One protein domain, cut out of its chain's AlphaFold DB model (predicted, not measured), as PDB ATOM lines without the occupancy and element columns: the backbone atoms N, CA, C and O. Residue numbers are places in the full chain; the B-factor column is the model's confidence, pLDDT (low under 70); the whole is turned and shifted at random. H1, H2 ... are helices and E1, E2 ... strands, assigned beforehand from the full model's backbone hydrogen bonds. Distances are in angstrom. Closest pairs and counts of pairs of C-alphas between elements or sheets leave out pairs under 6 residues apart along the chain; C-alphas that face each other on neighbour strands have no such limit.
ATOM      1  N   THR A  34      85.170-105.939 -13.326       89.69
ATOM      2  CA  THR A  34      84.550-105.881 -11.994       89.69
ATOM      3  C   THR A  34      85.234-104.905 -11.040       89.69
ATOM      4  O   THR A  34      84.697-104.657  -9.966       89.69
ATOM      5  N   ALA A  35      86.395-104.349 -11.405       81.81
ATOM      6  CA  ALA A  35      87.051-103.305 -10.617       81.81
ATOM      7  C   ALA A  35      86.315-101.954 -10.703       81.81
ATOM      8  O   ALA A  35      86.552-101.070  -9.888       81.81
ATOM      9  N   PHE A  36      85.412-101.801 -11.674       81.62
ATOM     10  CA  PHE A  36      84.605-100.604 -11.882       81.62
ATOM     11  C   PHE A  36      83.128-100.952 -11.726       81.62
ATOM     12  O   PHE A  36      82.707-102.042 -12.102       81.62
ATOM     13  N   SER A  37      82.322-100.042 -11.189       79.56
ATOM     14  CA  SER A  37      80.876-100.242 -11.041       79.56
ATOM     15  C   SER A  37      80.129 -98.940 -11.318       79.56
ATOM     16  O   SER A  37      80.690 -97.867 -11.139       79.56
ATOM     17  N   GLY A  38      78.885 -99.039 -11.788       81.56
ATOM     18  CA  GLY A  38      78.060 -97.887 -12.159       81.56
ATOM     19  C   GLY A  38      76.605 -98.293 -12.370       81.56
ATOM     20  O   GLY A  38      75.929 -98.754 -11.439       81.56
ATOM     21  N   LEU A  39      76.100 -98.188 -13.607       84.81
ATOM     22  CA  LEU A  39      74.754 -98.685 -13.931       84.81
ATOM     23  C   LEU A  39      74.621-100.178 -13.597       84.81
ATOM     24  O   LEU A  39      73.592-100.604 -13.062       84.81
ATOM     25  N   PHE A  40      75.667-100.956 -13.873       87.88
ATOM     26  CA  PHE A  40      75.791-102.371 -13.529       87.88
ATOM     27  C   PHE A  40      76.843-102.577 -12.430       87.88
ATOM     28  O   PHE A  40      77.584-101.667 -12.073       87.88
ATOM     29  N   SER A  41      76.934-103.798 -11.897       85.00
ATOM     30  CA  SER A  41      77.957-104.182 -10.908       85.00
ATOM     31  C   SER A  41      79.358-104.378 -11.515       85.00
ATOM     32  O   SER A  41      80.191-105.046 -10.914       85.00
ATOM     33  N   TYR A  42      79.570-103.910 -12.743       88.88
ATOM     34  CA  TYR A  42      80.806-104.004 -13.512       88.88
ATOM     35  C   TYR A  42      80.857-102.834 -14.508       88.88
ATOM     36  O   TYR A  42      79.807-102.339 -14.936       88.88
ATOM     37  N   GLY A  43      82.059-102.419 -14.901       90.62
ATOM     38  CA  GLY A  43      82.305-101.557 -16.055       90.62
ATOM     39  C   GLY A  43      82.584-102.380 -17.313       90.62
ATOM     40  O   GLY A  43      82.843-103.583 -17.244       90.62
ATOM     41  N   VAL A  44      82.540-101.741 -18.479       93.88
ATOM     42  CA  VAL A  44      82.853-102.370 -19.768       93.88
ATOM     43  C   VAL A  44      84.174-101.820 -20.291       93.88
ATOM     44  O   VAL A  44      84.252-100.656 -20.670       93.88
ATOM     45  N   ASP A  45      85.199-102.668 -20.315       94.12
ATOM     46  CA  ASP A  45      86.525-102.384 -20.860       94.12
ATOM     47  C   ASP A  45      86.507-102.527 -22.387       94.12
ATOM     48  O   ASP A  45      86.201-103.593 -22.940       94.12
ATOM     49  N   CYS A  46      86.811-101.420 -23.053       94.31
ATOM     50  CA  CYS A  46      86.833-101.253 -24.494       94.31
ATOM     51  C   CYS A  46      88.241-100.852 -24.925       94.31
ATOM     52  O   CYS A  46      88.729 -99.789 -24.546       94.31
ATOM     53  N   ARG A  47      88.870-101.662 -25.778       94.12
ATOM     54  CA  ARG A  47      90.149-101.336 -26.423       94.12
ATOM     55  C   ARG A  47      89.908-101.072 -27.903       94.12
ATOM     56  O   ARG A  47      89.665-102.013 -28.658       94.12
ATOM     57  N   PHE A  48      89.915 -99.802 -28.287       92.81
ATOM     58  CA  PHE A  48      89.665 -99.339 -29.645       92.81
ATOM     59  C   PHE A  48      90.896 -99.604 -30.517       92.81
ATOM     60  O   PHE A  48      92.001 -99.179 -30.190       92.81
ATOM     61  N   GLU A  49      90.711-100.305 -31.637       90.69
ATOM     62  CA  GLU A  49      91.674-100.275 -32.746       90.69
ATOM     63  C   GLU A  49      91.476 -98.975 -33.553       90.69
ATOM     64  O   GLU A  49      90.414 -98.367 -33.448       90.69
ATOM     65  N   PRO A  50      92.430 -98.555 -34.404       83.25
ATOM     66  CA  PRO A  50      92.383 -97.230 -35.015       83.25
ATOM     67  C   PRO A  50      91.052 -96.854 -35.700       83.25
ATOM     68  O   PRO A  50      90.486 -95.813 -35.431       83.25
ATOM     69  N   TRP A  51      90.450 -97.735 -36.503       80.88
ATOM     70  CA  TRP A  51      89.174 -97.468 -37.208       80.88
ATOM     71  C   TRP A  51      87.935 -97.953 -36.431       80.88
ATOM     72  O   TRP A  51      86.895 -98.300 -37.015       80.88
ATOM     73  N   ALA A  52      88.059 -98.121 -35.116       88.38
ATOM     74  CA  ALA A  52      87.007 -98.672 -34.287       88.38
ATOM     75  C   ALA A  52      85.965 -97.619 -33.923       88.38
ATOM     76  O   ALA A  52      86.276 -96.531 -33.458       88.38
ATOM     77  N   LYS A  53      84.697 -98.007 -34.048       90.19
ATOM     78  CA  LYS A  53      83.568 -97.229 -33.549       90.19
ATOM     79  C   LYS A  53      82.577 -98.122 -32.826       90.19
ATOM     80  O   LYS A  53      82.340 -99.264 -33.246       90.19
ATOM     81  N   ILE A  54      81.990 -97.596 -31.759       92.06
ATOM     82  CA  ILE A  54      80.766 -98.140 -31.176       92.06
ATOM     83  C   ILE A  54      79.609 -97.584 -32.000       92.06
ATOM     84  O   ILE A  54      79.575 -96.397 -32.298       92.06
ATOM     85  N   GLU A  55      78.688 -98.454 -32.407       90.12
ATOM     86  CA  GLU A  55      77.536 -98.085 -33.227       90.12
ATOM     87  C   GLU A  55      76.269 -98.710 -32.644       90.12
ATOM     88  O   GLU A  55      76.226 -99.917 -32.368       90.12
ATOM     89  N   CYS A  56      75.224 -97.901 -32.491       87.31
ATOM     90  CA  CYS A  56      73.896 -98.371 -32.128       87.31
ATOM     91  C   CYS A  56      72.794 -97.606 -32.877       87.31
ATOM     92  O   CYS A  56      73.015 -96.538 -33.445       87.31
ATOM     93  N   LEU A  57      71.596 -98.192 -32.901       85.62
ATOM     94  CA  LEU A  57      70.383 -97.498 -33.326       85.62
ATOM     95  C   LEU A  57      69.738 -96.871 -32.095       85.62
ATOM     96  O   LEU A  57      69.569 -97.557 -31.081       85.62
ATOM     97  N   PHE A  58      69.361 -95.602 -32.204       84.75
ATOM     98  CA  PHE A  58      68.593 -94.916 -31.183       84.75
ATOM     99  C   PHE A  58      67.246 -95.610 -30.991       84.75
ATOM    100  O   PHE A  58      66.576 -95.990 -31.950       84.75
ATOM    101  N   ASN A  59      66.850 -95.782 -29.733       78.44
ATOM    102  CA  ASN A  59      65.582 -96.389 -29.374       78.44
ATOM    103  C   ASN A  59      64.921 -95.534 -28.287       78.44
ATOM    104  O   ASN A  59      65.495 -95.415 -27.204       78.44
ATOM    105  N   PRO A  60      63.724 -94.965 -28.520       76.00
ATOM    106  CA  PRO A  60      63.089 -94.030 -27.592       76.00
ATOM    107  C   PRO A  60      62.460 -94.701 -26.352       76.00
ATOM    108  O   PRO A  60      61.542 -94.161 -25.737       76.00
ATOM    109  N   VAL A  61      62.897 -95.912 -26.001       78.50
ATOM    110  CA  VAL A  61      62.333 -96.718 -24.915       78.50
ATOM    111  C   VAL A  61      63.298 -96.728 -23.736       78.50
ATOM    112  O   VAL A  61      64.361 -97.337 -23.808       78.50
ATOM    113  N   GLY A  62      62.897 -96.098 -22.631       80.12
ATOM    114  CA  GLY A  62      63.640 -96.123 -21.369       80.12
ATOM    115  C   GLY A  62      63.204 -97.254 -20.428       80.12
ATOM    116  O   GLY A  62      62.064 -97.725 -20.463       80.12
ATOM    117  N   PHE A  63      64.101 -97.664 -19.529       82.38
ATOM    118  CA  PHE A  63      63.815 -98.615 -18.452       82.38
ATOM    119  C   PHE A  63      64.302 -98.084 -17.105       82.38
ATOM    120  O   PHE A  63      65.353 -97.458 -17.017       82.38
ATOM    121  N   TYR A  64      63.592 -98.417 -16.024       84.69
ATOM    122  CA  TYR A  64      64.102 -98.182 -14.673       84.69
ATOM    123  C   TYR A  64      65.399 -98.983 -14.422       84.69
ATOM    124  O   TYR A  64      65.448-100.163 -14.802       84.69
ATOM    125  N   PRO A  65      66.398 -98.432 -13.694       85.56
ATOM    126  CA  PRO A  65      67.672 -99.107 -13.415       85.56
ATOM    127  C   PRO A  65      67.525-100.522 -12.828       85.56
ATOM    128  O   PRO A  65      68.219-101.459 -13.220       85.56
ATOM    129  N   ARG A  66      66.549-100.734 -11.934       85.62
ATOM    130  CA  ARG A  66      66.261-102.068 -11.368       85.62
ATOM    131  C   ARG A  66      65.851-103.083 -12.439       85.62
ATOM    132  O   ARG A  66      66.276-104.238 -12.395       85.62
ATOM    133  N   LYS A  67      65.033-102.657 -13.408       85.25
ATOM    134  CA  LYS A  67      64.546-103.512 -14.496       85.25
ATOM    135  C   LYS A  67      65.680-103.847 -15.461       85.25
ATOM    136  O   LYS A  67      65.868-105.027 -15.741       85.25
ATOM    137  N   ILE A  68      66.473-102.864 -15.898       85.00
ATOM    138  CA  ILE A  68      67.575-103.120 -16.841       85.00
ATOM    139  C   ILE A  68      68.659-104.026 -16.235       85.00
ATOM    140  O   ILE A  68      69.080-104.974 -16.889       85.00
ATOM    141  N   ARG A  69      69.004-103.867 -14.945       87.50
ATOM    142  CA  ARG A  69      69.919-104.782 -14.226       87.50
ATOM    143  C   ARG A  69      69.401-106.221 -14.148       87.50
ATOM    144  O   ARG A  69      70.180-107.172 -14.124       87.50
ATOM    145  N   ARG A  70      68.081-106.412 -14.044       85.56
ATOM    146  CA  ARG A  70      67.470-107.751 -14.066       85.56
ATOM    147  C   ARG A  70      67.535-108.353 -15.469       85.56
ATOM    148  O   ARG A  70      67.872-109.526 -15.601       85.56
ATOM    149  N   LEU A  71      67.228-107.557 -16.494       83.69
ATOM    150  CA  LEU A  71      67.290-107.995 -17.888       83.69
ATOM    151  C   LEU A  71      68.712-108.360 -18.314       83.69
ATOM    152  O   LEU A  71      68.895-109.389 -18.962       83.69
ATOM    153  N   ASP A  72      69.707-107.579 -17.895       84.50
ATOM    154  CA  ASP A  72      71.121-107.882 -18.111       84.50
ATOM    155  C   ASP A  72      71.509-109.254 -17.534       84.50
ATOM    156  O   ASP A  72      72.027-110.106 -18.256       84.50
ATOM    157  N   ARG A  73      71.169-109.526 -16.264       85.12
ATOM    158  CA  ARG A  73      71.448-110.825 -15.622       85.12
ATOM    159  C   ARG A  73      70.877-112.005 -16.411       85.12
ATOM    160  O   ARG A  73      71.571-112.999 -16.622       85.12
ATOM    161  N   ILE A  74      69.635-111.881 -16.881       83.25
ATOM    162  CA  ILE A  74      68.982-112.902 -17.715       83.25
ATOM    163  C   ILE A  74      69.709-113.037 -19.059       83.25
ATOM    164  O   ILE A  74      70.015-114.150 -19.491       83.25
ATOM    165  N   SER A  75      70.022-111.911 -19.706       80.56
ATOM    166  CA  SER A  75      70.733-111.881 -20.986       80.56
ATOM    167  C   SER A  75      72.090-112.561 -20.906       80.56
ATOM    168  O   SER A  75      72.430-113.351 -21.788       80.56
ATOM    169  N   ARG A  76      72.861-112.306 -19.846       78.88
ATOM    170  CA  ARG A  76      74.169-112.934 -19.640       78.88
ATOM    171  C   ARG A  76      74.052-114.434 -19.406       78.88
ATOM    172  O   ARG A  76      74.797-115.188 -20.028       78.88
ATOM    173  N   GLY A  77      73.084-114.877 -18.601       80.44
ATOM    174  CA  GLY A  77      72.790-116.303 -18.414       80.44
ATOM    175  C   GLY A  77      72.497-117.017 -19.739       80.44
ATOM    176  O   GLY A  77      73.152-118.004 -20.074       80.44
ATOM    177  N   LEU A  78      71.591-116.457 -20.547       79.88
ATOM    178  CA  LEU A  78      71.251-116.992 -21.872       79.88
ATOM    179  C   LEU A  78      72.438-116.954 -22.840       79.88
ATOM    180  O   LEU A  78      72.655-117.895 -23.601       79.88
ATOM    181  N   SER A  79      73.235-115.885 -22.805       75.81
ATOM    182  CA  SER A  79      74.388-115.722 -23.692       75.81
ATOM    183  C   SER A  79      75.487-116.740 -23.391       75.81
ATOM    184  O   SER A  79      76.077-117.264 -24.333       75.81
ATOM    185  N   ARG A  80      75.727-117.081 -22.116       78.56
ATOM    186  CA  ARG A  80      76.667-118.149 -21.722       78.56
ATOM    187  C   ARG A  80      76.225-119.510 -22.258       78.56
ATOM    188  O   ARG A  80      77.034-120.215 -22.855       78.56
ATOM    189  N   LEU A  81      74.940-119.837 -22.119       77.75
ATOM    190  CA  LEU A  81      74.362-121.081 -22.637       77.75
ATOM    191  C   LEU A  81      74.483-121.165 -24.168       77.75
ATOM    192  O   LEU A  81      74.933-122.169 -24.715       77.75
ATOM    193  N   VAL A  82      74.126-120.085 -24.869       75.12
ATOM    194  CA  VAL A  82      74.195-120.032 -26.335       75.12
ATOM    195  C   VAL A  82      75.638-120.042 -26.838       75.12
ATOM    196  O   VAL A  82      75.902-120.656 -27.867       75.12
ATOM    197  N   LEU A  83      76.581-119.409 -26.133       73.00
ATOM    198  CA  LEU A  83      78.001-119.467 -26.483       73.00
ATOM    199  C   LEU A  83      78.553-120.889 -26.319       73.00
ATOM    200  O   LEU A  83      79.246-121.371 -27.211       73.00
ATOM    201  N   TRP A  84      78.193-121.579 -25.233       76.88
ATOM    202  CA  TRP A  84      78.547-122.982 -25.015       76.88
ATOM    203  C   TRP A  84      78.024-123.887 -26.144       76.88
ATOM    204  O   TRP A  84      78.791-124.660 -26.719       76.88
ATOM    205  N   LEU A  85      76.755-123.723 -26.541       72.81
ATOM    206  CA  LEU A  85      76.165-124.436 -27.685       72.81
ATOM    207  C   LEU A  85      76.862-124.091 -29.010       72.81
ATOM    208  O   LEU A  85      77.160-124.977 -29.809       72.81
ATOM    209  N   ALA A  86      77.154-122.810 -29.241       70.56
ATOM    210  CA  ALA A  86      77.794-122.342 -30.466       70.56
ATOM    211  C   ALA A  86      79.216-122.898 -30.637       70.56
ATOM    212  O   ALA A  86      79.612-123.207 -31.758       70.56
ATOM    213  N   ILE A  87      79.970-123.068 -29.544       71.12
ATOM    214  CA  ILE A  87      81.294-123.707 -29.574       71.12
ATOM    215  C   ILE A  87      81.173-125.177 -30.000       71.12
ATOM    216  O   ILE A  87      81.958-125.625 -30.833       71.12
ATOM    217  N   LYS A  88      80.171-125.911 -29.495       72.75
ATOM    218  CA  LYS A  88      79.974-127.334 -29.823       72.75
ATOM    219  C   LYS A  88      79.499-127.587 -31.254       72.75
ATOM    220  O   LYS A  88      79.861-128.597 -31.839       72.75
ATOM    221  N   ILE A  89      78.722-126.670 -31.829       69.62
ATOM    222  CA  ILE A  89      78.146-126.803 -33.184       69.62
ATOM    223  C   ILE A  89      79.060-126.162 -34.255       69.62
ATOM    224  O   ILE A  89      78.777-126.186 -35.453       69.62
ATOM    225  N   ARG A  90      80.216-125.618 -33.848       62.91
ATOM    226  CA  ARG A  90      81.154-124.873 -34.704       62.91
ATOM    227  C   ARG A  90      81.672-125.662 -35.913       62.91
ATOM    228  O   ARG A  90      81.990-125.039 -36.925       62.91
ATOM    229  N   PHE A  91      81.739-126.993 -35.829       63.22
ATOM    230  CA  PHE A  91      82.165-127.856 -36.940       63.22
ATOM    231  C   PHE A  91      81.181-127.845 -38.123       63.22
ATOM    232  O   PHE A  91      81.593-128.082 -39.252       63.22
ATOM    233  N   ILE A  92      79.905-127.519 -37.880       63.62
ATOM    234  CA  ILE A  92      78.849-127.508 -38.903       63.62
ATOM    235  C   ILE A  92      78.863-126.196 -39.701       63.62
ATOM    236  O   ILE A  92      78.622-126.192 -40.905       63.62
ATOM    237  N   SER A  93      79.149-125.059 -39.055       57.66
ATOM    238  CA  SER A  93      79.283-123.777 -39.752       57.66
ATOM    239  C   SER A  93      80.045-122.731 -38.923       57.66
ATOM    240  O   SER A  93      79.557-122.293 -37.877       57.66
ATOM    241  N   PRO A  94      81.198-122.234 -39.407       57.25
ATOM    242  CA  PRO A  94      81.978-121.205 -38.717       57.25
ATOM    243  C   PRO A  94      81.359-119.795 -38.795       57.25
ATOM    244  O   PRO A  94      81.854-118.872 -38.150       57.25
ATOM    245  N   THR A  95      80.289-119.597 -39.577       55.41
ATOM    246  CA  THR A  95      79.646-118.287 -39.805       55.41
ATOM    247  C   THR A  95      78.310-118.120 -39.068       55.41
ATOM    248  O   THR A  95      77.762-117.011 -39.025       55.41
ATOM    249  N   LEU A  96      77.789-119.187 -38.452       58.75
ATOM    250  CA  LEU A  96      76.488-119.212 -37.783       58.75
ATOM    251  C   LEU A  96      76.525-118.443 -36.449       58.75
ATOM    252  O   LEU A  96      77.118-118.859 -35.458       58.75
ATOM    253  N   ARG A  97      75.860-117.281 -36.407       62.19
ATOM    254  CA  ARG A  97      75.795-116.409 -35.221       62.19
ATOM    255  C   ARG A  97      74.545-116.676 -34.382       62.19
ATOM    256  O   ARG A  97      73.651-115.827 -34.324       62.19
ATOM    257  N   LEU A  98      74.509-117.810 -33.684       63.56
ATOM    258  CA  LEU A  98      73.448-118.123 -32.712       63.56
ATOM    259  C   LEU A  98      73.270-116.995 -31.673       63.56
ATOM    260  O   LEU A  98      72.151-116.606 -31.350       63.56
ATOM    261  N   THR A  99      74.366-116.354 -31.259       64.31
ATOM    262  CA  THR A  99      74.359-115.183 -30.362       64.31
ATOM    263  C   THR A  99      73.679-113.947 -30.967       64.31
ATOM    264  O   THR A  99      73.012-113.194 -30.260       64.31
ATOM    265  N   ARG A 100      73.780-113.728 -32.287       67.31
ATOM    266  CA  ARG A 100      73.093-112.617 -32.977       67.31
ATOM    267  C   ARG A 100      71.605-112.905 -33.153       67.31
ATOM    268  O   ARG A 100      70.809-111.972 -33.060       67.31
ATOM    269  N   ALA A 101      71.238-114.160 -33.414       69.94
ATOM    270  CA  ALA A 101      69.842-114.588 -33.459       69.94
ATOM    271  C   ALA A 101      69.180-114.404 -32.085       69.94
ATOM    272  O   ALA A 101      68.150-113.736 -32.003       69.94
ATOM    273  N   LEU A 102      69.843-114.855 -31.012       70.06
ATOM    274  CA  LEU A 102      69.423-114.610 -29.632       70.06
ATOM    275  C   LEU A 102      69.248-113.108 -29.366       70.06
ATOM    276  O   LEU A 102      68.168-112.690 -28.968       70.06
ATOM    277  N   LYS A 103      70.248-112.270 -29.683       68.69
ATOM    278  CA  LYS A 103      70.154-110.810 -29.493       68.69
ATOM    279  C   LYS A 103      68.991-110.184 -30.272       68.69
ATOM    280  O   LYS A 103      68.316-109.302 -29.754       68.69
ATOM    281  N   LYS A 104      68.710-110.643 -31.501       71.44
ATOM    282  CA  LYS A 104      67.545-110.187 -32.285       71.44
ATOM    283  C   LYS A 104      66.218-110.593 -31.640       71.44
ATOM    284  O   LYS A 104      65.305-109.774 -31.606       71.44
ATOM    285  N   ILE A 105      66.106-111.825 -31.143       74.31
ATOM    286  CA  ILE A 105      64.906-112.327 -30.456       74.31
ATOM    287  C   ILE A 105      64.694-111.564 -29.148       74.31
ATOM    288  O   ILE A 105      63.599-111.066 -28.903       74.31
ATOM    289  N   MET A 106      65.753-111.401 -28.357       70.88
ATOM    290  CA  MET A 106      65.732-110.650 -27.105       70.88
ATOM    291  C   MET A 106      65.347-109.191 -27.333       70.88
ATOM    292  O   MET A 106      64.442-108.705 -26.668       70.88
ATOM    293  N   ASN A 107      65.928-108.519 -28.333       69.06
ATOM    294  CA  ASN A 107      65.508-107.170 -28.712       69.06
ATOM    295  C   ASN A 107      64.027-107.147 -29.127       69.06
ATOM    296  O   ASN A 107      63.259-106.334 -28.622       69.06
ATOM    297  N   LYS A 108      63.578-108.073 -29.985       72.06
ATOM    298  CA  LYS A 108      62.156-108.160 -30.353       72.06
ATOM    299  C   LYS A 108      61.247-108.379 -29.144       72.06
ATOM    300  O   LYS A 108      60.137-107.873 -29.168       72.06
ATOM    301  N   TRP A 109      61.678-109.121 -28.125       69.75
ATOM    302  CA  TRP A 109      60.887-109.417 -26.929       69.75
ATOM    303  C   TRP A 109      60.879-108.253 -25.928       69.75
ATOM    304  O   TRP A 109      59.809-107.844 -25.481       69.75
ATOM    305  N   PHE A 110      62.041-107.660 -25.639       66.50
ATOM    306  CA  PHE A 110      62.166-106.518 -24.728       66.50
ATOM    307  C   PHE A 110      61.473-105.264 -25.246       66.50
ATOM    308  O   PHE A 110      60.886-104.523 -24.458       66.50
ATOM    309  N   PHE A 111      61.499-105.056 -26.561       63.00
ATOM    310  CA  PHE A 111      60.938-103.874 -27.211       63.00
ATOM    311  C   PHE A 111      59.571-104.145 -27.875       63.00
ATOM    312  O   PHE A 111      59.070-103.294 -28.604       63.00
ATOM    313  N   ARG A 112      58.938-105.312 -27.626       58.41
ATOM    314  CA  ARG A 112      57.631-105.702 -28.214       58.41
ATOM    315  C   ARG A 112      56.431-104.970 -27.620       58.41
ATOM    316  O   ARG A 112      55.386-104.913 -28.258       58.41
ATOM    317  N   LYS A 113      56.551-104.448 -26.398       53.50
ATOM    318  CA  LYS A 113      55.500-103.651 -25.756       53.50
ATOM    319  C   LYS A 113      55.870-102.179 -25.899       53.50
ATOM    320  O   LYS A 113      56.906-101.773 -25.380       53.50
ATOM    321  N   ARG A 114      55.026-101.403 -26.595       52.38
ATOM    322  CA  ARG A 114      55.038 -99.931 -26.576       52.38
ATOM    323  C   ARG A 114      54.830 -99.481 -25.128       52.38
ATOM    324  O   ARG A 114      53.707 -99.327 -24.670       52.38
ATOM    325  N   ILE A 115      55.920 -99.367 -24.386       53.03
ATOM    326  CA  ILE A 115      55.959 -98.609 -23.142       53.03
ATOM    327  C   ILE A 115      56.082 -97.156 -23.593       53.03
ATOM    328  O   ILE A 115      56.904 -96.878 -24.468       53.03
ATOM    329  N   ASN A 116      55.228 -96.277 -23.060       50.81
ATOM    330  CA  ASN A 116      55.238 -94.847 -23.367       50.81
ATOM    331  C   ASN A 116      56.682 -94.330 -23.451       50.81
ATOM    332  O   ASN A 116      57.456 -94.612 -22.528       50.81
ATOM    333  N   PRO A 117      57.061 -93.617 -24.526       54.84
ATOM    334  CA  PRO A 117      58.398 -93.061 -24.635       54.84
ATOM    335  C   PRO A 117      58.630 -92.160 -23.422       54.84
ATOM    336  O   PRO A 117      57.941 -91.155 -23.230       54.84
ATOM    337  N   LEU A 118      59.557 -92.555 -22.551       56.91
ATOM    338  CA  LEU A 118      60.029 -91.668 -21.499       56.91
ATOM    339  C   LEU A 118      60.758 -90.527 -22.208       56.91
ATOM    340  O   LEU A 118      61.663 -90.779 -22.999       56.91
ATOM    341  N   LYS A 119      60.356 -89.279 -21.949       73.94
ATOM    342  CA  LYS A 119      61.136 -88.118 -22.384       73.94
ATOM    343  C   LYS A 119      62.477 -88.167 -21.647       73.94
ATOM    344  O   LYS A 119      62.492 -88.099 -20.417       73.94
ATOM    345  N   PHE A 120      63.563 -88.373 -22.384       85.75
ATOM    346  CA  PHE A 120      64.915 -88.290 -21.840       85.75
ATOM    347  C   PHE A 120      65.255 -86.830 -21.538       85.75
ATOM    348  O   PHE A 120      64.801 -85.928 -22.241       85.75
ATOM    349  N   GLU A 121      66.048 -86.611 -20.496       88.56
ATOM    350  CA  GLU A 121      66.488 -85.280 -20.063       88.56
ATOM    351  C   GLU A 121      67.945 -85.034 -20.452       88.56
ATOM    352  O   GLU A 121      68.293 -83.926 -20.854       88.56
ATOM    353  N   ALA A 122      68.782 -86.072 -20.401       91.00
ATOM    354  CA  ALA A 122      70.196 -85.967 -20.729       91.00
ATOM    355  C   ALA A 122      70.770 -87.268 -21.303       91.00
ATOM    356  O   ALA A 122      70.170 -88.335 -21.204       91.00
ATOM    357  N   PHE A 123      71.963 -87.176 -21.874       92.69
ATOM    358  CA  PHE A 123      72.883 -88.271 -22.133       92.69
ATOM    359  C   PHE A 123      73.991 -88.233 -21.083       92.69
ATOM    360  O   PHE A 123      74.579 -87.176 -20.856       92.69
ATOM    361  N   VAL A 124      74.267 -89.371 -20.450       93.44
ATOM    362  CA  VAL A 124      75.335 -89.502 -19.456       93.44
ATOM    363  C   VAL A 124      76.436 -90.385 -20.019       93.44
ATOM    364  O   VAL A 124      76.181 -91.527 -20.414       93.44
ATOM    365  N   LEU A 125      77.657 -89.857 -20.006       94.56
ATOM    366  CA  LEU A 125      78.885 -90.587 -20.287       94.56
ATOM    367  C   LEU A 125      79.737 -90.581 -19.022       94.56
ATOM    368  O   LEU A 125      80.184 -89.534 -18.568       94.56
ATOM    369  N   GLU A 126      79.963 -91.765 -18.471       93.56
ATOM    370  CA  GLU A 126      80.855 -91.998 -17.343       93.56
ATOM    371  C   GLU A 126      81.859 -93.075 -17.747       93.56
ATOM    372  O   GLU A 126      81.490 -94.210 -18.089       93.56
ATOM    373  N   CYS A 127      83.138 -92.714 -17.753       94.25
ATOM    374  CA  CYS A 127      84.200 -93.639 -18.104       94.25
ATOM    375  C   CYS A 127      85.495 -93.370 -17.337       94.25
ATOM    376  O   CYS A 127      85.742 -92.277 -16.836       94.25
ATOM    377  N   TYR A 128      86.340 -94.392 -17.273       91.94
ATOM    378  CA  TYR A 128      87.706 -94.305 -16.788       91.94
ATOM    379  C   TYR A 128      88.683 -94.486 -17.952       91.94
ATOM    380  O   TYR A 128      88.569 -95.445 -18.725       91.94
ATOM    381  N   SER A 129      89.659 -93.589 -18.049       93.38
ATOM    382  CA  SER A 129      90.762 -93.645 -19.001       93.38
ATOM    383  C   SER A 129      92.053 -94.070 -18.288       93.38
ATOM    384  O   SER A 129      92.534 -93.342 -17.423       93.38
ATOM    385  N   PRO A 130      92.638 -95.234 -18.621       89.81
ATOM    386  CA  PRO A 130      93.973 -95.625 -18.180       89.81
ATOM    387  C   PRO A 130      95.098 -95.010 -19.037       89.81
ATOM    388  O   PRO A 130      96.254 -95.363 -18.831       89.81
ATOM    389  N   GLU A 131      94.775 -94.179 -20.032       91.81
ATOM    390  CA  GLU A 131      95.766 -93.507 -20.879       91.81
ATOM    391  C   GLU A 131      96.513 -92.422 -20.089       91.81
ATOM    392  O   GLU A 131      95.957 -91.837 -19.162       91.81
ATOM    393  N   ASN A 132      97.755 -92.121 -20.476       92.38
ATOM    394  CA  ASN A 132      98.576 -91.098 -19.808       92.38
ATOM    395  C   ASN A 132      98.315 -89.673 -20.319       92.38
ATOM    396  O   ASN A 132      98.667 -88.707 -19.650       92.38
ATOM    397  N   GLU A 133      97.714 -89.537 -21.501       92.81
ATOM    398  CA  GLU A 133      97.493 -88.254 -22.167       92.81
ATOM    399  C   GLU A 133      96.008 -88.045 -22.472       92.81
ATOM    400  O   GLU A 133      95.301 -89.016 -22.765       92.81
ATOM    401  N   PRO A 134      95.529 -86.789 -22.444       93.50
ATOM    402  CA  PRO A 134      94.171 -86.483 -22.848       93.50
ATOM    403  C   PRO A 134      93.971 -86.672 -24.358       93.50
ATOM    404  O   PRO A 134      94.899 -86.505 -25.150       93.50
ATOM    405  N   PHE A 135      92.744 -86.999 -24.761       95.12
ATOM    406  CA  PHE A 135      92.349 -87.140 -26.165       95.12
ATOM    407  C   PHE A 135      90.864 -86.817 -26.355       95.12
ATOM    408  O   PHE A 135      90.087 -86.832 -25.400       95.12
ATOM    409  N   GLN A 136      90.445 -86.535 -27.586       95.88
ATOM    410  CA  GLN A 136      89.033 -86.295 -27.895       95.88
ATOM    411  C   GLN A 136      88.294 -87.592 -28.239       95.88
ATOM    412  O   GLN A 136      88.753 -88.422 -29.025       95.88
ATOM    413  N   LEU A 137      87.105 -87.749 -27.667       96.00
ATOM    414  CA  LEU A 137      86.144 -88.788 -28.013       96.00
ATOM    415  C   LEU A 137      84.938 -88.130 -28.679       96.00
ATOM    416  O   LEU A 137      84.310 -87.253 -28.095       96.00
ATOM    417  N   HIS A 138      84.587 -88.553 -29.885       95.31
ATOM    418  CA  HIS A 138      83.487 -87.975 -30.645       95.31
ATOM    419  C   HIS A 138      82.245 -88.854 -30.589       95.31
ATOM    420  O   HIS A 138      82.324 -90.070 -30.772       95.31
ATOM    421  N   MET A 139      81.089 -88.224 -30.395       94.81
ATOM    422  CA  MET A 139      79.776 -88.829 -30.562       94.81
ATOM    423  C   MET A 139      79.041 -88.164 -31.715       94.81
ATOM    424  O   MET A 139      78.810 -86.955 -31.704       94.81
ATOM    425  N   GLN A 140      78.653 -88.969 -32.695       93.88
ATOM    426  CA  GLN A 140      77.958 -88.528 -33.895       93.88
ATOM    427  C   GLN A 140      76.582 -89.185 -33.969       93.88
ATOM    428  O   GLN A 140      76.463 -90.401 -33.810       93.88
ATOM    429  N   CYS A 141      75.551 -88.394 -34.246       92.00
ATOM    430  CA  CYS A 141      74.192 -88.867 -34.474       92.00
ATOM    431  C   CYS A 141      73.772 -88.559 -35.911       92.00
ATOM    432  O   CYS A 141      73.770 -87.394 -36.301       92.00
ATOM    433  N   ASP A 142      73.329 -89.575 -36.653       90.81
ATOM    434  CA  ASP A 142      72.907 -89.444 -38.051       90.81
ATOM    435  C   ASP A 142      71.505 -90.014 -38.283       90.81
ATOM    436  O   ASP A 142      71.104 -90.998 -37.658       90.81
ATOM    437  N   HIS A 143      70.787 -89.490 -39.272       87.81
ATOM    438  CA  HIS A 143      69.564 -90.091 -39.808       87.81
ATOM    439  C   HIS A 143      69.584 -90.022 -41.334       87.81
ATOM    440  O   HIS A 143      69.759 -88.942 -41.884       87.81
ATOM    441  N   GLU A 144      69.421 -91.165 -42.016       84.19
ATOM    442  CA  GLU A 144      69.460 -91.238 -43.492       84.19
ATOM    443  C   GLU A 144      70.682 -90.519 -44.091       84.19
ATOM    444  O   GLU A 144      70.570 -89.725 -45.015       84.19
ATOM    445  N   GLU A 145      71.855 -90.773 -43.497       80.44
ATOM    446  CA  GLU A 145      73.151 -90.202 -43.921       80.44
ATOM    447  C   GLU A 145      73.276 -88.679 -43.744       80.44
ATOM    448  O   GLU A 145      74.307 -88.102 -44.076       80.44
ATOM    449  N   LYS A 146      72.285 -88.031 -43.122       85.62
ATOM    450  CA  LYS A 146      72.370 -86.640 -42.673       85.62
ATOM    451  C   LYS A 146      72.838 -86.570 -41.223       85.62
ATOM    452  O   LYS A 146      72.258 -87.219 -40.348       85.62
ATOM    453  N   LEU A 147      73.848 -85.739 -40.979       89.50
ATOM    454  CA  LEU A 147      74.351 -85.428 -39.645       89.50
ATOM    455  C   LEU A 147      73.299 -84.637 -38.849       89.50
ATOM    456  O   LEU A 147      72.888 -83.555 -39.266       89.50
ATOM    457  N   LEU A 148      72.880 -85.162 -37.698       87.69
ATOM    458  CA  LEU A 148      71.974 -84.484 -36.762       87.69
ATOM    459  C   LEU A 148      72.747 -83.698 -35.700       87.69
ATOM    460  O   LEU A 148      72.414 -82.551 -35.400       87.69
ATOM    461  N   SER A 149      73.764 -84.328 -35.112       91.12
ATOM    462  CA  SER A 149      74.627 -83.720 -34.098       91.12
ATOM    463  C   SER A 149      76.000 -84.389 -34.062       91.12
ATOM    464  O   SER A 149      76.125 -85.594 -34.282       91.12
ATOM    465  N   LEU A 150      77.029 -83.592 -33.772       92.94
ATOM    466  CA  LEU A 150      78.392 -84.037 -33.491       92.94
ATOM    467  C   LEU A 150      78.837 -83.389 -32.179       92.94
ATOM    468  O   LEU A 150      78.716 -82.175 -32.012       92.94
ATOM    469  N   ARG A 151      79.332 -84.197 -31.248       93.06
ATOM    470  CA  ARG A 151      79.838 -83.756 -29.946       93.06
ATOM    471  C   ARG A 151      81.212 -84.343 -29.695       93.06
ATOM    472  O   ARG A 151      81.464 -85.482 -30.072       93.06
ATOM    473  N   SER A 152      82.062 -83.573 -29.030       94.44
ATOM    474  CA  SER A 152      83.408 -83.985 -28.638       94.44
ATOM    475  C   SER A 152      83.517 -83.927 -27.120       94.44
ATOM    476  O   SER A 152      83.101 -82.942 -26.511       94.44
ATOM    477  N   PHE A 153      84.056 -84.982 -26.523       94.25
ATOM    478  CA  PHE A 153      84.346 -85.096 -25.102       94.25
ATOM    479  C   PHE A 153      85.859 -85.132 -24.926       94.25
ATOM    480  O   PHE A 153      86.519 -86.012 -25.482       94.25
ATOM    481  N   GLN A 154      86.405 -84.215 -24.132       95.88
ATOM    482  CA  GLN A 154      87.827 -84.218 -23.814       95.88
ATOM    483  C   GLN A 154      88.101 -85.252 -22.720       95.88
ATOM    484  O   GLN A 154      87.904 -85.000 -21.535       95.88
ATOM    485  N   ILE A 155      88.539 -86.443 -23.096       95.12
ATOM    486  CA  ILE A 155      88.859 -87.485 -22.127       95.12
ATOM    487  C   ILE A 155      90.225 -87.187 -21.518       95.12
ATOM    488  O   ILE A 155      91.211 -87.092 -22.242       95.12
ATOM    489  N   VAL A 156      90.287 -87.076 -20.192       90.81
ATOM    490  CA  VAL A 156      91.536 -86.949 -19.425       90.81
ATOM    491  C   VAL A 156      91.899 -88.279 -18.746       90.81
ATOM    492  O   VAL A 156      91.012 -89.114 -18.547       90.81
ATOM    493  N   PRO A 157      93.172 -88.518 -18.380       88.06
ATOM    494  CA  PRO A 157      93.555 -89.661 -17.549       88.06
ATOM    495  C   PRO A 157      92.720 -89.744 -16.261       88.06
ATOM    496  O   PRO A 157      92.517 -88.740 -15.582       88.06
ATOM    497  N   GLY A 158      92.242 -90.939 -15.909       83.38
ATOM    498  CA  GLY A 158      91.381 -91.159 -14.744       83.38
ATOM    499  C   GLY A 158      89.879 -91.122 -15.054       83.38
ATOM    500  O   GLY A 158      89.441 -91.518 -16.136       83.38
ATOM    501  N   PHE A 159      89.067 -90.718 -14.075       84.50
ATOM    502  CA  PHE A 159      87.604 -90.701 -14.194       84.50
ATOM    503  C   PHE A 159      87.098 -89.475 -14.954       84.50
ATOM    504  O   PHE A 159      87.524 -88.351 -14.709       84.50
ATOM    505  N   ASN A 160      86.139 -89.709 -15.843       87.38
ATOM    506  CA  ASN A 160      85.502 -88.711 -16.686       87.38
ATOM    507  C   ASN A 160      83.983 -88.844 -16.555       87.38
ATOM    508  O   ASN A 160      83.445 -89.948 -16.675       87.38
ATOM    509  N   TYR A 161      83.298 -87.721 -16.342       89.88
ATOM    510  CA  TYR A 161      81.846 -87.668 -16.200       89.88
ATOM    511  C   TYR A 161      81.271 -86.494 -16.984       89.88
ATOM    512  O   TYR A 161      81.642 -85.344 -16.762       89.88
ATOM    513  N   TYR A 162      80.343 -86.796 -17.885       85.88
ATOM    514  CA  TYR A 162      79.691 -85.825 -18.750       85.88
ATOM    515  C   TYR A 162      78.181 -86.026 -18.739       85.88
ATOM    516  O   TYR A 162      77.689 -87.148 -18.877       85.88
ATOM    517  N   VAL A 163      77.453 -84.914 -18.640       89.19
ATOM    518  CA  VAL A 163      75.992 -84.860 -18.751       89.19
ATOM    519  C   VAL A 163      75.644 -83.861 -19.841       89.19
ATOM    520  O   VAL A 163      75.939 -82.679 -19.709       89.19
ATOM    521  N   ILE A 164      75.024 -84.336 -20.918       90.19
ATOM    522  CA  ILE A 164      74.620 -83.492 -22.047       90.19
ATOM    523  C   ILE A 164      73.094 -83.455 -22.126       90.19
ATOM    524  O   ILE A 164      72.490 -84.522 -22.232       90.19
ATOM    525  N   PRO A 165      72.449 -82.276 -22.130       89.19
ATOM    526  CA  PRO A 165      71.010 -82.154 -22.340       89.19
ATOM    527  C   PRO A 165      70.515 -82.898 -23.590       89.19
ATOM    528  O   PRO A 165      71.100 -82.811 -24.668       89.19
ATOM    529  N   PHE A 166      69.394 -83.616 -23.477       88.94
ATOM    530  CA  PHE A 166      68.848 -84.411 -24.586       88.94
ATOM    531  C   PHE A 166      68.481 -83.553 -25.811       88.94
ATOM    532  O   PHE A 166      68.620 -83.996 -26.953       88.94
ATOM    533  N   SER A 167      68.058 -82.306 -25.581       86.44
ATOM    534  CA  SER A 167      67.724 -81.326 -26.625       86.44
ATOM    535  C   SER A 167      68.876 -81.067 -27.600       86.44
ATOM    536  O   SER A 167      68.640 -80.798 -28.778       86.44
ATOM    537  N   GLU A 168      70.121 -81.216 -27.150       85.69
ATOM    538  CA  GLU A 168      71.312 -80.948 -27.953       85.69
ATOM    539  C   GLU A 168      71.568 -81.989 -29.048       85.69
ATOM    540  O   GLU A 168      72.304 -81.708 -29.997       85.69
ATOM    541  N   PHE A 169      70.957 -83.173 -28.954       85.31
ATOM    542  CA  PHE A 169      71.168 -84.250 -29.923       85.31
ATOM    543  C   PHE A 169      70.254 -84.160 -31.150       85.31
ATOM    544  O   PHE A 169      70.512 -84.851 -32.139       85.31
ATOM    545  N   LYS A 170      69.199 -83.326 -31.101       82.56
ATOM    546  CA  LYS A 170      68.185 -83.164 -32.166       82.56
ATOM    547  C   LYS A 170      67.566 -84.498 -32.629       82.56
ATOM    548  O   LYS A 170      67.209 -84.676 -33.792       82.56
ATOM    549  N   LEU A 171      67.439 -85.455 -31.708       80.12
ATOM    550  CA  LEU A 171      66.891 -86.784 -31.972       80.12
ATOM    551  C   LEU A 171      65.356 -86.753 -31.938       80.12
ATOM    552  O   LEU A 171      64.742 -86.964 -30.896       80.12
ATOM    553  N   SER A 172      64.727 -86.514 -33.089       67.56
ATOM    554  CA  SER A 172      63.269 -86.631 -33.282       67.56
ATOM    555  C   SER A 172      62.847 -87.968 -33.915       67.56
ATOM    556  O   SER A 172      61.672 -88.335 -33.875       67.56
ATOM    557  N   HIS A 173      63.796 -88.723 -34.482       65.94
ATOM    558  CA  HIS A 173      63.530 -89.909 -35.299       65.94
ATOM    559  C   HIS A 173      63.942 -91.216 -34.606       65.94
ATOM    560  O   HIS A 173      65.061 -91.368 -34.124       65.94
ATOM    561  N   THR A 174      63.069 -92.227 -34.646       66.44
ATOM    562  CA  THR A 174      63.274 -93.538 -33.995       66.44
ATOM    563  C   THR A 174      64.287 -94.456 -34.689       66.44
ATOM    564  O   THR A 174      64.541 -95.557 -34.211       66.44
ATOM    565  N   LYS A 175      64.853 -94.030 -35.826       74.50
ATOM    566  CA  LYS A 175      65.836 -94.789 -36.620       74.50
ATOM    567  C   LYS A 175      67.212 -94.119 -36.700       74.50
ATOM    568  O   LYS A 175      68.040 -94.550 -37.499       74.50
ATOM    569  N   ALA A 176      67.459 -93.076 -35.907       85.94
ATOM    570  CA  ALA A 176      68.763 -92.423 -35.885       85.94
ATOM    571  C   ALA A 176      69.877 -93.413 -35.485       85.94
ATOM    572  O   ALA A 176      69.667 -94.310 -34.664       85.94
ATOM    573  N   ARG A 177      71.059 -93.269 -36.083       90.06
ATOM    574  CA  ARG A 177      72.277 -94.018 -35.749       90.06
ATOM    575  C   ARG A 177      73.151 -93.163 -34.852       90.06
ATOM    576  O   ARG A 177      73.284 -91.971 -35.093       90.06
ATOM    577  N   ILE A 178      73.753 -93.790 -33.855       92.00
ATOM    578  CA  ILE A 178      74.671 -93.149 -32.922       92.00
ATOM    579  C   ILE A 178      76.019 -93.845 -33.045       92.00
ATOM    580  O   ILE A 178      76.096 -95.076 -32.974       92.00
ATOM    581  N   PHE A 179      77.065 -93.050 -33.215       93.12
ATOM    582  CA  PHE A 179      78.450 -93.482 -33.296       93.12
ATOM    583  C   PHE A 179      79.248 -92.862 -32.156       93.12
ATOM    584  O   PHE A 179      79.046 -91.696 -31.837       93.12
ATOM    585  N   LEU A 180      80.171 -93.629 -31.582       94.44
ATOM    586  CA  LEU A 180      81.163 -93.142 -30.624       94.44
ATOM    587  C   LEU A 180      82.548 -93.638 -31.055       94.44
ATOM    588  O   LEU A 180      82.732 -94.850 -31.228       94.44
ATOM    589  N   PHE A 181      83.492 -92.723 -31.266       94.06
ATOM    590  CA  PHE A 181      84.829 -93.027 -31.785       94.06
ATOM    591  C   PHE A 181      85.883 -92.016 -31.299       94.06
ATOM    592  O   PHE A 181      85.552 -90.846 -31.114       94.06
ATOM    593  N   PRO A 182      87.134 -92.441 -31.054       93.38
ATOM    594  CA  PRO A 182      88.223 -91.545 -30.671       93.38
ATOM    595  C   PRO A 182      88.689 -90.686 -31.855       93.38
ATOM    596  O   PRO A 182      88.508 -91.053 -33.017       93.38
ATOM    597  N   GLU A 183      89.297 -89.541 -31.562       90.62
ATOM    598  CA  GLU A 183      89.861 -88.650 -32.574       90.62
ATOM    599  C   GLU A 183      90.950 -89.319 -33.407       90.62
ATOM    600  O   GLU A 183      91.692 -90.170 -32.918       90.62
ATOM    601  N   ASN A 184      91.072 -88.890 -34.665       85.31
ATOM    602  CA  ASN A 184      92.160 -89.265 -35.571       85.31
ATOM    603  C   ASN A 184      92.416 -90.774 -35.677       85.31
ATOM    604  O   ASN A 184      93.557 -91.192 -35.881       85.31
ATOM    605  N   ASP A 185      91.371 -91.594 -35.532       84.25
ATOM    606  CA  ASP A 185      91.503 -93.047 -35.500       84.25
ATOM    607  C   ASP A 185      92.535 -93.510 -34.439       84.25
ATOM    608  O   ASP A 185      93.323 -94.432 -34.661       84.25
ATOM    609  N   ARG A 186      92.612 -92.836 -33.284       86.19
ATOM    610  CA  ARG A 186      93.576 -93.162 -32.225       86.19
ATOM    611  C   ARG A 186      93.188 -94.478 -31.539       86.19
ATOM    612  O   ARG A 186      92.058 -94.605 -31.069       86.19
ATOM    613  N   PRO A 187      94.106 -95.452 -31.397       90.31
ATOM    614  CA  PRO A 187      93.860 -96.580 -30.514       90.31
ATOM    615  C   PRO A 187      93.862 -96.100 -29.059       90.31
ATOM    616  O   PRO A 187      94.777 -95.395 -28.634       90.31
ATOM    617  N   CYS A 188      92.846 -96.482 -28.292       93.69
ATOM    618  CA  CYS A 188      92.723 -96.099 -26.888       93.69
ATOM    619  C   CYS A 188      91.993 -97.173 -26.086       93.69
ATOM    620  O   CYS A 188      91.203 -97.958 -26.625       93.69
ATOM    621  N   ARG A 189      92.210 -97.191 -24.775       95.06
ATOM    622  CA  ARG A 189      91.435 -97.997 -23.836       95.06
ATOM    623  C   ARG A 189      90.506 -97.108 -23.018       95.06
ATOM    624  O   ARG A 189      90.914 -96.075 -22.516       95.06
ATOM    625  N   LEU A 190      89.258 -97.532 -22.860       95.56
ATOM    626  CA  LEU A 190      88.258 -96.866 -22.025       95.56
ATOM    627  C   LEU A 190      87.457 -97.906 -21.255       95.56
ATOM    628  O   LEU A 190      87.058 -98.920 -21.824       95.56
ATOM    629  N   VAL A 191      87.179 -97.640 -19.981       93.88
ATOM    630  CA  VAL A 191      86.254 -98.450 -19.180       93.88
ATOM    631  C   VAL A 191      84.983 -97.650 -18.935       93.88
ATOM    632  O   VAL A 191      84.999 -96.700 -18.163       93.88
ATOM    633  N   PHE A 192      83.877 -98.012 -19.584       96.12
ATOM    634  CA  PHE A 192      82.593 -97.321 -19.421       96.12
ATOM    635  C   PHE A 192      81.801 -97.905 -18.250       96.12
ATOM    636  O   PHE A 192      81.556 -99.113 -18.207       96.12
ATOM    637  N   THR A 193      81.348 -97.060 -17.328       90.62
ATOM    638  CA  THR A 193      80.428 -97.428 -16.233       90.62
ATOM    639  C   THR A 193      79.009 -96.926 -16.491       90.62
ATOM    640  O   THR A 193      78.041 -97.530 -16.010       90.62
ATOM    641  N   TRP A 194      78.882 -95.885 -17.320       93.38
ATOM    642  CA  TRP A 194      77.617 -95.365 -17.822       93.38
ATOM    643  C   TRP A 194      77.775 -94.812 -19.243       93.38
ATOM    644  O   TRP A 194      78.720 -94.086 -19.537       93.38
ATOM    645  N   LEU A 195      76.848 -95.155 -20.138       93.69
ATOM    646  CA  LEU A 195      76.812 -94.632 -21.506       93.69
ATOM    647  C   LEU A 195      75.384 -94.758 -22.053       93.69
ATOM    648  O   LEU A 195      75.078 -95.708 -22.775       93.69
ATOM    649  N   ASP A 196      74.484 -93.866 -21.635       92.31
ATOM    650  CA  ASP A 196      73.061 -93.975 -21.988       92.31
ATOM    651  C   ASP A 196      72.310 -92.638 -21.893       92.31
ATOM    652  O   ASP A 196      72.732 -91.714 -21.194       92.31
ATOM    653  N   PHE A 197      71.154 -92.565 -22.554       91.06
ATOM    654  CA  PHE A 197      70.180 -91.503 -22.324       91.06
ATOM    655  C   PHE A 197      69.404 -91.777 -21.040       91.06
ATOM    656  O   PHE A 197      68.877 -92.868 -20.814       91.06
ATOM    657  N   VAL A 198      69.307 -90.762 -20.190       89.62
ATOM    658  CA  VAL A 198      68.723 -90.865 -18.861       89.62
ATOM    659  C   VAL A 198      67.608 -89.853 -18.664       89.62
ATOM    660  O   VAL A 198      67.503 -88.824 -19.334       89.62
ATOM    661  N   ARG A 199      66.775 -90.166 -17.681       86.75
ATOM    662  CA  ARG A 199      65.877 -89.229 -17.028       86.75
ATOM    663  C   ARG A 199      66.260 -89.223 -15.559       86.75
ATOM    664  O   ARG A 199      66.335 -90.303 -14.962       86.75
TER     665      ARG A 199
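This is residues 34 to 199 of the 556 residues of a protein of Candidatus Thiomargarita nelsonii (UniProt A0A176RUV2). What does one see first? Two sheets of four strands stand face to face as a sandwich wound as a jelly roll, and a helical hairpin of H1 and H2 reaches out from it to one side, on neither sheet. The short helix H3 grazes both sheets near one end of the sandwich. What are the parts? The printed part has 166 residues, with eight named strands and three named helices in the order E1 E2 H1 H2 E3 E4 E5 E6 H3 E7 E8. The sheets run E1 E8 E3 E6 and E2 E7 E4 E5, both antiparallel throughout, and the class is mixed, helices and strands. How large is it? It is compact, with a radius of gyration of the C-alphas of 17.4 A and spans of 45 by 41 by 34 A.

Which sheet holds the first strand? One sheet runs, strand beside strand, E1, residues 43 to 48, E8, residues 188 to 198, E3, residues 122 to 129, and E6, residues 158 to 165, with E1 and E6 as edge strands. Its neighbours are antiparallel, with these atoms within hydrogen-bond range: N 46 and O 190, 2.8 A, between E1 and E8; N 126 and O 194, 2.8 A, between E8 and E3; N 125 and O 162, 2.9 A, between E3 and E6. This sheet is twisted, its C-alphas up to 7.6 A off the best plane, and E8 bends by 66 degrees at residue 191. Which sheet holds the second strand? The other sheet runs E2, residues 54 to 57, E7, residues 177 to 182, E4, residues 135 to 143, and E5, residues 146 to 155, again antiparallel. Within hydrogen-bond range are N 56 and O 178, 3.0 A, between E2 and E7; N 140 and O 179, 2.9 A, between E7 and E4; N 139 and O 151, 2.8 A, in the hairpin E4 and E5. How do the sheets stand? They form a sandwich, two sheets face to face, with 23 pairs of C-alphas within 10 A and their strands at 37 degrees. It is a jelly roll, one long hairpin wound over both sheets, nesting E1 with E8, E2 with E7, E3 with E6, and E4 with E5. Where are the helices? H1, residues 65 to 88, and H2, residues 98 to 110, form a helical hairpin on neither sheet; they touch through residues 75 to 86 of H1 alone, the closest C-alphas being those of Val 82 and Thr 99, 6.3 A apart, at a shallow tilt of 25 degrees, opposite ways. H3, residues 166 to 169, only grazes both sheets; its closest C-alpha pair with E3 is Phe 166 and Ala 122, 4.4 A. Every O i to N i+4 pair is within hydrogen-bond range in H1 and H2, and H3 is too short for such a pair.

Where do the first elements lie? E1 begins at C-alpha 43, (82.305, -101.557, -16.055), and measures 15.6 A; E2 follows. H1 measures 34.9 A, from C-alpha 65 at (67.672, -99.107, -13.415), and H2 18.0 A. What follows them? E3 measures 22.0 A, E4 26.7 A, E5 26.4 A and E6 23.5 A; H3, four residues, and E7 come next. E8 measures 25.8 A and ends at C-alpha 198, (68.723, -90.865, -18.861).

How far does it reach? The two C-alphas farthest apart are those of Phe 91 and Ser 167, 49.8 A. Is it continuous? The printed part has no cut, and the link H2 to E3, 11 residues, is the long one. Where is confidence low? The mean pLDDT of the printed part is 82.6; under 70 are residues 89 to 101, 103, 107, 109 to 118 and 172 to 174.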